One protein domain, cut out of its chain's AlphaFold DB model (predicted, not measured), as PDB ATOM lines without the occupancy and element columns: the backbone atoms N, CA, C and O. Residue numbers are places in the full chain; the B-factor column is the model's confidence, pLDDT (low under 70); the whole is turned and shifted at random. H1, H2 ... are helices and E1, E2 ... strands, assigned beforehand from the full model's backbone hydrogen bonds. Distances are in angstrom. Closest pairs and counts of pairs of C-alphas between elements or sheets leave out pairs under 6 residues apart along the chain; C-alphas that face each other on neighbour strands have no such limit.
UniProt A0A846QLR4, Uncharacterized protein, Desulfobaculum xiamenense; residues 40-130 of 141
ATOM      1  N   ARG A  40     317.752 305.375 396.715       83.75
ATOM      2  CA  ARG A  40     318.346 304.695 397.880       83.75
ATOM      3  C   ARG A  40     319.033 305.647 398.864       83.75
ATOM      4  O   ARG A  40     318.948 305.440 400.068       83.75
ATOM      5  N   HIS A  41     319.691 306.694 398.364       83.94
ATOM      6  CA  HIS A  41     320.389 307.661 399.210       83.94
ATOM      7  C   HIS A  41     319.401 308.645 399.838       83.94
ATOM      8  O   HIS A  41     319.487 308.910 401.034       83.94
ATOM      9  N   ARG A  42     318.414 309.113 399.057       86.75
ATOM     10  CA  ARG A  42     317.321 309.959 399.566       86.75
ATOM     11  C   ARG A  42     316.545 309.261 400.676       86.75
ATOM     12  O   ARG A  42     316.288 309.872 401.704       86.75
ATOM     13  N   ALA A  43     316.222 307.977 400.500       91.12
ATOM     14  CA  ALA A  43     315.516 307.199 401.510       91.12
ATOM     15  C   ALA A  43     316.292 307.165 402.840       91.12
ATOM     16  O   ALA A  43     315.736 307.457 403.900       91.12
ATOM     17  N   VAL A  44     317.599 306.898 402.791       88.75
ATOM     18  CA  VAL A  44     318.438 306.913 403.997       88.75
ATOM     19  C   VAL A  44     318.508 308.303 404.617       88.75
ATOM     20  O   VAL A  44     318.306 308.420 405.819       88.75
ATOM     21  N   TYR A  45     318.715 309.353 403.819       84.94
ATOM     22  CA  TYR A  45     318.749 310.725 404.326       84.94
ATOM     23  C   TYR A  45     317.440 311.109 405.031       84.94
ATOM     24  O   TYR A  45     317.464 311.515 406.188       84.94
ATOM     25  N   CYS A  46     316.288 310.881 404.391       90.00
ATOM     26  CA  CYS A  46     314.983 311.111 405.013       90.00
ATOM     27  C   CYS A  46     314.801 310.299 406.299       90.00
ATOM     28  O   CYS A  46     314.242 310.807 407.264       90.00
ATOM     29  N   GLY A  47     315.259 309.043 406.313       91.06
ATOM     30  CA  GLY A  47     315.161 308.175 407.484       91.06
ATOM     31  C   GLY A  47     316.015 308.660 408.648       91.06
ATOM     32  O   GLY A  47     315.549 308.614 409.778       91.06
ATOM     33  N   LEU A  48     317.226 309.151 408.374       86.19
ATOM     34  CA  LEU A  48     318.112 309.707 409.395       86.19
ATOM     35  C   LEU A  48     317.532 310.994 409.991       86.19
ATOM     36  O   LEU A  48     317.458 311.097 411.204       86.19
ATOM     37  N   ILE A  49     317.064 311.928 409.158       86.31
ATOM     38  CA  ILE A  49     316.518 313.210 409.635       86.31
ATOM     39  C   ILE A  49     315.185 313.026 410.377       86.31
ATOM     40  O   ILE A  49     314.975 313.613 411.431       86.31
ATOM     41  N   ALA A  50     314.262 312.217 409.846       88.81
ATOM     42  CA  ALA A  50     312.962 312.018 410.490       88.81
ATOM     43  C   ALA A  50     313.020 311.040 411.675       88.81
ATOM     44  O   ALA A  50     312.167 311.108 412.559       88.81
ATOM     45  N   GLY A  51     314.004 310.135 411.694       86.69
ATOM     46  CA  GLY A  51     314.173 309.112 412.727       86.69
ATOM     47  C   GLY A  51     314.431 309.669 414.126       86.69
ATOM     48  O   GLY A  51     314.137 308.984 415.102       86.69
ATOM     49  N   ASP A  52     314.912 310.910 414.227       80.00
ATOM     50  CA  ASP A  52     315.162 311.579 415.509       80.00
ATOM     51  C   ASP A  52     313.865 311.907 416.270       80.00
ATOM     52  O   ASP A  52     313.854 311.952 417.498       80.00
ATOM     53  N   ALA A  53     312.761 312.121 415.549       85.00
ATOM     54  CA  ALA A  53     311.478 312.524 416.129       85.00
ATOM     55  C   ALA A  53     310.353 311.507 415.896       85.00
ATOM     56  O   ALA A  53     309.361 311.502 416.625       85.00
ATOM     57  N   TYR A  54     310.486 310.638 414.890       91.94
ATOM     58  CA  TYR A  54     309.408 309.763 414.445       91.94
ATOM     59  C   TYR A  54     309.891 308.343 414.188       91.94
ATOM     60  O   TYR A  54     311.010 308.092 413.746       91.94
ATOM     61  N   LYS A  55     308.982 307.380 414.356       95.06
ATOM     62  CA  LYS A  55     309.213 306.023 413.856       95.06
ATOM     63  C   LYS A  55     309.267 306.061 412.329       95.06
ATOM     64  O   LYS A  55     308.308 306.498 411.693       95.06
ATOM     65  N   VAL A  56     310.340 305.537 411.742       96.56
ATOM     66  CA  VAL A  56     310.540 305.496 410.284       96.56
ATOM     67  C   VAL A  56     310.542 304.073 409.727       96.56
ATOM     68  O   VAL A  56     310.846 303.104 410.427       96.56
ATOM     69  N   ARG A  57     310.213 303.937 408.441       97.25
ATOM     70  CA  ARG A  57     310.399 302.710 407.651       97.25
ATOM     71  C   ARG A  57     310.746 303.049 406.208       97.25
ATOM     72  O   ARG A  57     310.334 304.089 405.702       97.25
ATOM     73  N   ILE A  58     311.452 302.156 405.526       95.75
ATOM     74  CA  ILE A  58     311.791 302.306 404.109       95.75
ATOM     75  C   ILE A  58     310.979 301.308 403.295       95.75
ATOM     76  O   ILE A  58     311.055 300.102 403.528       95.75
ATOM     77  N   ALA A  59     310.212 301.815 402.336       96.69
ATOM     78  CA  ALA A  59     309.552 301.017 401.318       96.69
ATOM     79  C   ALA A  59     310.532 300.717 400.182       96.69
ATOM     80  O   ALA A  59     311.264 301.605 399.739       96.69
ATOM     81  N   ARG A  60     310.522 299.483 399.681       93.69
ATOM     82  CA  ARG A  60     311.300 299.054 398.513       93.69
ATOM     83  C   ARG A  60     310.396 298.398 397.493       93.69
ATOM     84  O   ARG A  60     309.462 297.684 397.849       93.69
ATOM     85  N   GLY A  61     310.720 298.593 396.226       94.06
ATOM     86  CA  GLY A  61     309.999 297.964 395.132       94.06
ATOM     87  C   GLY A  61     310.394 298.564 393.797       94.06
ATOM     88  O   GLY A  61     311.583 298.772 393.546       94.06
ATOM     89  N   TYR A  62     309.408 298.852 392.954       94.25
ATOM     90  CA  TYR A  62     309.634 299.308 391.589       94.25
ATOM     91  C   TYR A  62     308.804 300.542 391.264       94.25
ATOM     92  O   TYR A  62     307.626 300.614 391.586       94.25
ATOM     93  N   ARG A  63     309.413 301.501 390.570       91.69
ATOM     94  CA  ARG A  63     308.735 302.652 389.982       91.69
ATOM     95  C   ARG A  63     308.958 302.622 388.482       91.69
ATOM     96  O   ARG A  63     310.105 302.680 388.035       91.69
ATOM     97  N   LYS A  64     307.880 302.499 387.703       92.06
ATOM     98  CA  LYS A  64     307.947 302.378 386.229       92.06
ATOM     99  C   LYS A  64     308.951 301.302 385.777       92.06
ATOM    100  O   LYS A  64     309.797 301.538 384.917       92.06
ATOM    101  N   GLY A  65     308.916 300.143 386.439       90.38
ATOM    102  CA  GLY A  65     309.802 299.004 386.162       90.38
ATOM    103  C   GLY A  65     311.251 299.149 386.647       90.38
ATOM    104  O   GLY A  65     312.045 298.234 386.446       90.38
ATOM    105  N   ARG A  66     311.627 300.256 387.302       90.06
ATOM    106  CA  ARG A  66     312.982 300.466 387.840       90.06
ATOM    107  C   ARG A  66     313.007 300.317 389.360       90.06
ATOM    108  O   ARG A  66     312.071 300.791 390.003       90.06
ATOM    109  N   PRO A  67     314.061 299.726 389.953       90.62
ATOM    110  CA  PRO A  67     314.193 299.646 391.403       90.62
ATOM    111  C   PRO A  67     314.042 301.017 392.067       90.62
ATOM    112  O   PRO A  67     314.674 301.995 391.657       90.62
ATOM    113  N   HIS A  68     313.203 301.078 393.095       93.12
ATOM    114  CA  HIS A  68     312.897 302.302 393.816       93.12
ATOM    115  C   HIS A  68     312.828 302.064 395.324       93.12
ATOM    116  O   HIS A  68     312.525 300.961 395.792       93.12
ATOM    117  N   ALA A  69     313.133 303.112 396.082       93.25
ATOM    118  CA  ALA A  69     312.999 303.128 397.526       93.25
ATOM    119  C   ALA A  69     312.605 304.521 398.006       93.25
ATOM    120  O   ALA A  69     313.096 305.519 397.476       93.25
ATOM    121  N   GLN A  70     311.751 304.569 399.023       95.75
ATOM    122  CA  GLN A  70     311.304 305.814 399.635       95.75
ATOM    123  C   GLN A  70     310.962 305.590 401.108       95.75
ATOM    124  O   GLN A  70     310.549 304.500 401.506       95.75
ATOM    125  N   THR A  71     311.145 306.625 401.918       96.12
ATOM    126  CA  THR A  71     310.953 306.558 403.369       96.12
ATOM    127  C   THR A  71     309.571 307.041 403.761       96.12
ATOM    128  O   THR A  71     309.037 307.971 403.158       96.12
ATOM    129  N   GLN A  72     309.015 306.426 404.802       98.06
ATOM    130  CA  GLN A  72     307.856 306.931 405.520       98.06
ATOM    131  C   GLN A  72     308.193 307.196 406.986       98.06
ATOM    132  O   GLN A  72     308.975 306.453 407.582       98.06
ATOM    133  N   ALA A  73     307.541 308.201 407.565       97.06
ATOM    134  CA  ALA A  73     307.522 308.461 409.001       97.06
ATOM    135  C   ALA A  73     306.099 308.313 409.554       97.06
ATOM    136  O   ALA A  73     305.124 308.602 408.858       97.06
ATOM    137  N   TRP A  74     305.987 307.835 410.793       96.50
ATOM    138  CA  TRP A  74     304.734 307.768 411.538       96.50
ATOM    139  C   TRP A  74     304.513 309.093 412.268       96.50
ATOM    140  O   TRP A  74     305.163 309.354 413.279       96.50
ATOM    141  N   ILE A  75     303.622 309.922 411.733       93.19
ATOM    142  CA  ILE A  75     303.320 311.271 412.221       93.19
ATOM    143  C   ILE A  75     301.822 311.301 412.517       93.19
ATOM    144  O   ILE A  75     301.030 310.833 411.703       93.19
ATOM    145  N   ASP A  76     301.441 311.761 413.709       94.00
ATOM    146  CA  ASP A  76     300.042 311.958 414.122       94.00
ATOM    147  C   ASP A  76     299.106 310.762 413.858       94.00
ATOM    148  O   ASP A  76     297.936 310.909 413.512       94.00
ATOM    149  N   GLY A  77     299.620 309.541 414.038       94.44
ATOM    150  CA  GLY A  77     298.832 308.317 413.877       94.44
ATOM    151  C   GLY A  77     298.685 307.821 412.435       94.44
ATOM    152  O   GLY A  77     297.874 306.927 412.194       94.44
ATOM    153  N   ALA A  78     299.462 308.352 411.486       95.75
ATOM    154  CA  ALA A  78     299.471 307.904 410.097       95.75
ATOM    155  C   ALA A  78     300.890 307.808 409.511       95.75
ATOM    156  O   ALA A  78     301.844 308.418 409.990       95.75
ATOM    157  N   TRP A  79     301.045 307.009 408.450       96.31
ATOM    158  CA  TRP A  79     302.297 306.930 407.692       96.31
ATOM    159  C   TRP A  79     302.316 307.990 406.593       96.31
ATOM    160  O   TRP A  79     301.505 307.934 405.671       96.31
ATOM    161  N   HIS A  80     303.293 308.890 406.650       95.69
ATOM    162  CA  HIS A  80     303.512 309.929 405.646       95.69
ATOM    163  C   HIS A  80     304.758 309.622 404.826       95.69
ATOM    164  O   HIS A  80     305.791 309.251 405.384       95.69
ATOM    165  N   TRP A  81     304.675 309.781 403.505       97.00
ATOM    166  CA  TRP A  81     305.834 309.658 402.623       97.00
ATOM    167  C   TRP A  81     306.744 310.859 402.756       97.00
ATOM    168  O   TRP A  81     306.270 311.983 402.873       97.00
ATOM    169  N   LEU A  82     308.048 310.613 402.701       94.50
ATOM    170  CA  LEU A  82     309.067 311.643 402.791       94.50
ATOM    171  C   LEU A  82     309.823 311.778 401.474       94.50
ATOM    172  O   LEU A  82     310.039 310.798 400.752       94.50
ATOM    173  N   ASN A  83     310.267 312.994 401.181       90.44
ATOM    174  CA  ASN A  83     311.225 313.260 400.118       90.44
ATOM    175  C   ASN A  83     312.161 314.408 400.510       90.44
ATOM    176  O   ASN A  83     311.850 315.199 401.402       90.44
ATOM    177  N   VAL A  84     313.296 314.485 399.820       84.75
ATOM    178  CA  VAL A  84     314.254 315.585 399.941       84.75
ATOM    179  C   VAL A  84     313.929 316.637 398.884       84.75
ATOM    180  O   VAL A  84     313.740 316.306 397.710       84.75
ATOM    181  N   THR A  85     313.831 317.890 399.309       79.62
ATOM    182  CA  THR A  85     313.660 319.060 398.435       79.62
ATOM    183  C   THR A  85     314.979 319.436 397.744       79.62
ATOM    184  O   THR A  85     316.041 318.988 398.186       79.62
ATOM    185  N   PRO A  86     314.959 320.254 396.674       72.88
ATOM    186  CA  PRO A  86     316.186 320.776 396.065       72.88
ATOM    187  C   PRO A  86     317.100 321.518 397.050       72.88
ATOM    188  O   PRO A  86     318.317 321.491 396.889       72.88
ATOM    189  N   GLU A  87     316.522 322.135 398.080       76.38
ATOM    190  CA  GLU A  87     317.229 322.876 399.127       76.38
ATOM    191  C   GLU A  87     317.844 321.964 400.205       76.38
ATOM    192  O   GLU A  87     318.625 322.427 401.032       76.38
ATOM    193  N   GLY A  88     317.526 320.664 400.192       74.62
ATOM    194  CA  GLY A  88     318.018 319.681 401.159       74.62
ATOM    195  C   GLY A  88     317.068 319.390 402.325       74.62
ATOM    196  O   GLY A  88     317.344 318.486 403.108       74.62
ATOM    197  N   ASP A  89     315.923 320.071 402.422       82.38
ATOM    198  CA  ASP A  89     314.931 319.811 403.475       82.38
ATOM    199  C   ASP A  89     314.200 318.480 403.261       82.38
ATOM    200  O   ASP A  89     313.875 318.118 402.127       82.38
ATOM    201  N   VAL A  90     313.825 317.811 404.356       86.50
ATOM    202  CA  VAL A  90     312.927 316.646 404.342       86.50
ATOM    203  C   VAL A  90     311.488 317.097 404.564       86.50
ATOM    204  O   VAL A  90     311.171 317.708 405.582       86.50
ATOM    205  N   ARG A  91     310.595 316.776 403.623       88.62
ATOM    206  CA  ARG A  91     309.170 317.133 403.702       88.62
ATOM    207  C   ARG A  91     308.272 315.938 403.453       88.62
ATOM    208  O   ARG A  91     308.679 314.969 402.808       88.62
ATOM    209  N   THR A  92     307.041 316.040 403.951       93.81
ATOM    210  CA  THR A  92     305.987 315.100 403.575       93.81
ATOM    211  C   THR A  92     305.582 315.328 402.122       93.81
ATOM    212  O   THR A  92     305.591 316.458 401.630       93.81
ATOM    213  N   VAL A  93     305.276 314.245 401.418       91.06
ATOM    214  CA  VAL A  93     304.806 314.272 400.032       91.06
ATOM    215  C   VAL A  93     303.641 313.313 399.855       91.06
ATOM    216  O   VAL A  93     303.447 312.393 400.655       91.06
ATOM    217  N   ASP A  94     302.880 313.515 398.787       90.81
ATOM    218  CA  ASP A  94     301.844 312.570 398.397       90.81
ATOM    219  C   ASP A  94     302.450 311.218 398.003       90.81
ATOM    220  O   ASP A  94     303.609 311.111 397.585       90.81
ATOM    221  N   THR A  95     301.640 310.168 398.141       83.31
ATOM    222  CA  THR A  95     302.016 308.827 397.683       83.31
ATOM    223  C   THR A  95     302.283 308.862 396.182       83.31
ATOM    224  O   THR A  95     301.445 309.338 395.421       83.31
ATOM    225  N   ASP A  96     303.419 308.315 395.752       85.25
ATOM    226  CA  ASP A  96     303.711 308.123 394.334       85.25
ATOM    227  C   ASP A  96     302.841 306.976 393.781       85.25
ATOM    228  O   ASP A  96     303.052 305.822 394.170       85.25
ATOM    229  N   PRO A  97     301.860 307.249 392.897       88.12
ATOM    230  CA  PRO A  97     300.944 306.222 392.405       88.12
ATOM    231  C   PRO A  97     301.640 305.180 391.518       88.12
ATOM    232  O   PRO A  97     301.115 304.084 391.342       88.12
ATOM    233  N   ASP A  98     302.823 305.496 390.983       91.88
ATOM    234  CA  ASP A  98     303.608 304.589 390.143       91.88
ATOM    235  C   ASP A  98     304.566 303.706 390.963       91.88
ATOM    236  O   ASP A  98     305.324 302.921 390.379       91.88
ATOM    237  N   PHE A  99     304.603 303.860 392.294       94.44
ATOM    238  CA  PHE A  99     305.491 303.095 393.162       94.44
ATOM    239  C   PHE A  99     304.827 301.799 393.644       94.44
ATOM    240  O   PHE A  99     304.061 301.766 394.606       94.44
ATOM    241  N   GLU A 100     305.188 300.693 392.998       95.38
ATOM    242  CA  GLU A 100     304.806 299.348 393.411       95.38
ATOM    243  C   GLU A 100     305.706 298.871 394.559       95.38
ATOM    244  O   GLU A 100     306.864 298.490 394.358       95.38
ATOM    245  N   ILE A 101     305.162 298.869 395.774       96.00
ATOM    246  CA  ILE A 101     305.870 298.451 396.986       96.00
ATOM    247  C   ILE A 101     305.877 296.925 397.077       96.00
ATOM    248  O   ILE A 101     304.839 296.274 396.996       96.00
ATOM    249  N   ARG A 102     307.061 296.353 397.292       96.56
ATOM    250  CA  ARG A 102     307.268 294.915 397.498       96.56
ATOM    251  C   ARG A 102     307.519 294.573 398.958       96.56
ATOM    252  O   ARG A 102     307.071 293.533 399.424       96.56
ATOM    253  N   GLU A 103     308.225 295.442 399.674       94.38
ATOM    254  CA  GLU A 103     308.565 295.218 401.076       94.38
ATOM    255  C   GLU A 103     308.773 296.528 401.841       94.38
ATOM    256  O   GLU A 103     309.064 297.579 401.261       94.38
ATOM    257  N   TYR A 104     308.675 296.428 403.166       96.69
ATOM    258  CA  TYR A 104     309.116 297.453 404.104       96.69
ATOM    259  C   TYR A 104     310.267 296.919 404.953       96.69
ATOM    260  O   TYR A 104     310.240 295.775 405.397       96.69
ATOM    261  N   THR A 105     311.251 297.769 405.227       92.94
ATOM    262  CA  THR A 105     312.393 297.458 406.094       92.94
ATOM    263  C   THR A 105     312.677 298.605 407.060       92.94
ATOM    264  O   THR A 105     312.289 299.751 406.810       92.94
ATOM    265  N   THR A 106     313.363 298.313 408.166       92.25
ATOM    266  CA  THR A 106     313.908 299.355 409.046       92.25
ATOM    267  C   THR A 106     315.052 300.096 408.354       92.25
ATOM    268  O   THR A 106     315.642 299.591 407.389       92.25
ATOM    269  N   LEU A 107     315.358 301.295 408.853       88.62
ATOM    270  CA  LEU A 107     316.460 302.118 408.365       88.62
ATOM    271  C   LEU A 107     317.802 301.391 408.513       88.62
ATOM    272  O   LEU A 107     318.581 301.347 407.564       88.62
ATOM    273  N   GLU A 108     318.042 300.761 409.662       82.38
ATOM    274  CA  GLU A 108     319.288 300.053 409.965       82.38
ATOM    275  C   GLU A 108     319.517 298.902 408.990       82.38
ATOM    276  O   GLU A 108     320.587 298.791 408.391       82.38
ATOM    277  N   LEU A 109     318.490 298.071 408.784       82.00
ATOM    278  CA  LEU A 109     318.579 296.921 407.892       82.00
ATOM    279  C   LEU A 109     318.734 297.357 406.429       82.00
ATOM    280  O   LEU A 109     319.412 296.686 405.652       82.00
ATOM    281  N   TYR A 110     318.133 298.487 406.047       85.81
ATOM    282  CA  TYR A 110     318.302 299.050 404.713       85.81
ATOM    283  C   TYR A 110     319.726 299.560 404.476       85.81
ATOM    284  O   TYR A 110     320.314 299.243 403.444       85.81
ATOM    285  N   ILE A 111     320.290 300.318 405.422       82.19
ATOM    286  CA  ILE A 111     321.670 300.820 405.338       82.19
ATOM    287  C   ILE A 111     322.644 299.642 405.218       82.19
ATOM    288  O   ILE A 111     323.510 299.656 404.342       82.19
ATOM    289  N   ASP A 112     322.458 298.607 406.041       74.19
ATOM    290  CA  ASP A 112     323.324 297.427 406.055       74.19
ATOM    291  C   ASP A 112     323.255 296.639 404.734       74.19
ATOM    292  O   ASP A 112     324.288 296.333 404.144       74.19
ATOM    293  N   LYS A 113     322.047 296.386 404.209       72.38
ATOM    294  CA  LYS A 113     321.852 295.590 402.981       72.38
ATOM    295  C   LYS A 113     322.121 296.340 401.677       72.38
ATOM    296  O   LYS A 113     322.541 295.719 400.706       72.38
ATOM    297  N   VAL A 114     321.780 297.627 401.600       68.75
ATOM    298  CA  VAL A 114     321.714 298.359 400.319       68.75
ATOM    299  C   VAL A 114     322.917 299.253 400.101       68.75
ATOM    300  O   VAL A 114     323.353 299.409 398.961       68.75
ATOM    301  N   LEU A 115     323.447 299.855 401.163       65.44
ATOM    302  CA  LEU A 115     324.577 300.763 401.028       65.44
ATOM    303  C   LEU A 115     325.915 300.094 401.330       65.44
ATOM    304  O   LEU A 115     326.940 300.641 400.935       65.44
ATOM    305  N   GLY A 116     325.923 298.923 401.982       53.66
ATOM    306  CA  GLY A 116     327.154 298.178 402.268       53.66
ATOM    307  C   GLY A 116     328.192 299.009 403.030       53.66
ATOM    308  O   GLY A 116     329.386 298.745 402.925       53.66
ATOM    309  N   TRP A 117     327.746 300.045 403.750       57.78
ATOM    310  CA  TRP A 117     328.623 301.005 404.409       57.78
ATOM    311  C   TRP A 117     329.541 300.286 405.402       57.78
ATOM    312  O   TRP A 117     329.086 299.474 406.226       57.78
ATOM    313  N   SER A 118     330.842 300.580 405.316       49.91
ATOM    314  CA  SER A 118     331.851 300.032 406.223       49.91
ATOM    315  C   SER A 118     331.538 300.438 407.668       49.91
ATOM    316  O   SER A 118     330.818 301.408 407.920       49.91
ATOM    317  N   ARG A 119     332.059 299.684 408.645       46.88
ATOM    318  CA  ARG A 119     331.853 299.939 410.084       46.88
ATOM    319  C   ARG A 119     332.123 301.407 410.469       46.88
ATOM    320  O   ARG A 119     331.381 301.952 411.279       46.88
ATOM    321  N   ASP A 120     333.077 302.065 409.819       44.69
ATOM    322  CA  ASP A 120     333.474 303.453 410.097       44.69
ATOM    323  C   ASP A 120     332.427 304.482 409.642       44.69
ATOM    324  O   ASP A 120     332.136 305.446 410.350       44.69
ATOM    325  N   GLN A 121     331.751 304.232 408.517       52.94
ATOM    326  CA  GLN A 121     330.631 305.065 408.061       52.94
ATOM    327  C   GLN A 121     329.414 304.934 408.995       52.94
ATOM    328  O   GLN A 121     328.648 305.885 409.162       52.94
ATOM    329  N   ARG A 122     329.273 303.784 409.676       54.41
ATOM    330  CA  ARG A 122     328.255 303.561 410.721       54.41
ATOM    331  C   ARG A 122     328.591 304.318 412.011       54.41
ATOM    332  O   ARG A 122     327.680 304.837 412.650       54.41
ATOM    333  N   ILE A 123     329.874 304.398 412.382       48.72
ATOM    334  CA  ILE A 123     330.356 305.147 413.556       48.72
ATOM    335  C   ILE A 123     330.137 306.648 413.358       48.72
ATOM    336  O   ILE A 123     329.606 307.292 414.254       48.72
ATOM    337  N   ILE A 124     330.425 307.195 412.172       52.28
ATOM    338  CA  ILE A 124     330.190 308.619 411.872       52.28
ATOM    339  C   ILE A 124     328.693 308.960 411.920       52.28
ATOM    340  O   ILE A 124     328.312 309.982 412.490       52.28
ATOM    341  N   ALA A 125     327.824 308.095 411.383       52.69
ATOM    342  CA  ALA A 125     326.375 308.287 411.473       52.69
ATOM    343  C   ALA A 125     325.861 308.207 412.925       52.69
ATOM    344  O   ALA A 125     324.993 308.982 413.308       52.69
ATOM    345  N   ARG A 126     326.417 307.319 413.762       50.56
ATOM    346  CA  ARG A 126     326.094 307.212 415.201       50.56
ATOM    347  C   ARG A 126     326.631 308.376 416.036       50.56
ATOM    348  O   ARG A 126     325.925 308.869 416.906       50.56
ATOM    349  N   TYR A 127     327.838 308.852 415.736       44.12
ATOM    350  CA  TYR A 127     328.438 310.032 416.360       44.12
ATOM    351  C   TYR A 127     327.607 311.290 416.067       44.12
ATOM    352  O   TYR A 127     327.307 312.059 416.976       44.12
ATOM    353  N   LYS A 128     327.121 311.444 414.825       51.84
ATOM    354  CA  LYS A 128     326.198 312.527 414.440       51.84
ATOM    355  C   LYS A 128     324.823 312.447 415.128       51.84
ATOM    356  O   LYS A 128     324.189 313.482 415.276       51.84
ATOM    357  N   ARG A 129     324.401 311.261 415.592       49.12
ATOM    358  CA  ARG A 129     323.180 311.032 416.396       49.12
ATOM    359  C   ARG A 129     323.377 311.219 417.910       49.12
ATOM    360  O   ARG A 129     322.450 310.995 418.676       49.12
ATOM    361  N   GLY A 130     324.579 311.581 418.367       44.78
ATOM    362  CA  GLY A 130     324.878 311.768 419.796       44.78
ATOM    363  C   GLY A 130     324.945 310.476 420.625       44.78
ATOM    364  O   GLY A 130     325.162 310.545 421.829       44.78
TER     365      GLY A 130
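AT A GLANCE: This is residues 40 to 130 of the 141 residues of an uncharacterized protein of Desulfobaculum xiamenense (UniProt A0A846QLR4). A strongly twisted wall of five antiparallel strands has H1 and H2 side by side over one face and its other face bare; H3 lies out beyond them, and residues 116 to 121, of which 119 to 121 belong to H3, stick out. The printed part has 91 residues, with three named helices and five named strands in the order H1, E1, E2, E3, E4, E5, H2, H3. The sheet runs E4 E3 E2 E1 E5, and the class is mixed, helices and strands. The whole is compact, with a radius of gyration of the C-alphas of 13.0 A and spans of 37 by 29 by 26 A.

HOW THE PARTS SIT: E1, residues 56 to 63, E2, residues 66 to 75, E3, residues 78 to 84, and E4, residues 90 to 93, form a meander, each strand the antiparallel neighbour of the one before. Within hydrogen-bond range are N 59 and O 70 at 2.8 A, N 80 and O 73 at 2.9 A, and N 91 and O 83 at 3.0 A. E5, residues 99 to 105, is antiparallel to E1, with N 60 and O 103 at 2.9 A. H1, residues 40 to 51, lies over E3 and E2 at a height over the sheet of 7.1 A; its closest C-alphas to E2 are Ala 43 and Gln 70, 4.8 A. H2, residues 107 to 115, is on the same face, over E1 and E5, and touches H1 at Gly 47 and Leu 107, the closest C-alphas, 6.3 A, at a shallow tilt of 19 degrees, opposite ways. H3, residues 119 to 128, is not on the sheet and is apart from H1 and H2. In H1, H2 and H3 every O i to N i+4 pair is within hydrogen-bond range.

IN THESE COORDINATES: E2 is 28.4 A long, E1 20.6 A and H1 16.0 A. C-alpha 40 begins H1 at (318.346, 304.695, 397.880); C-alpha 128 ends H3 at (326.198, 312.527, 414.440). E1 bends by 51 degrees at residue 60.

THE WHOLE: The C-alphas of Gly 65 and Gly 130, the two farthest apart, are 39.0 A apart. The printed part has no cut, and its links are tight. Residues 114 to 130 have pLDDT under 70.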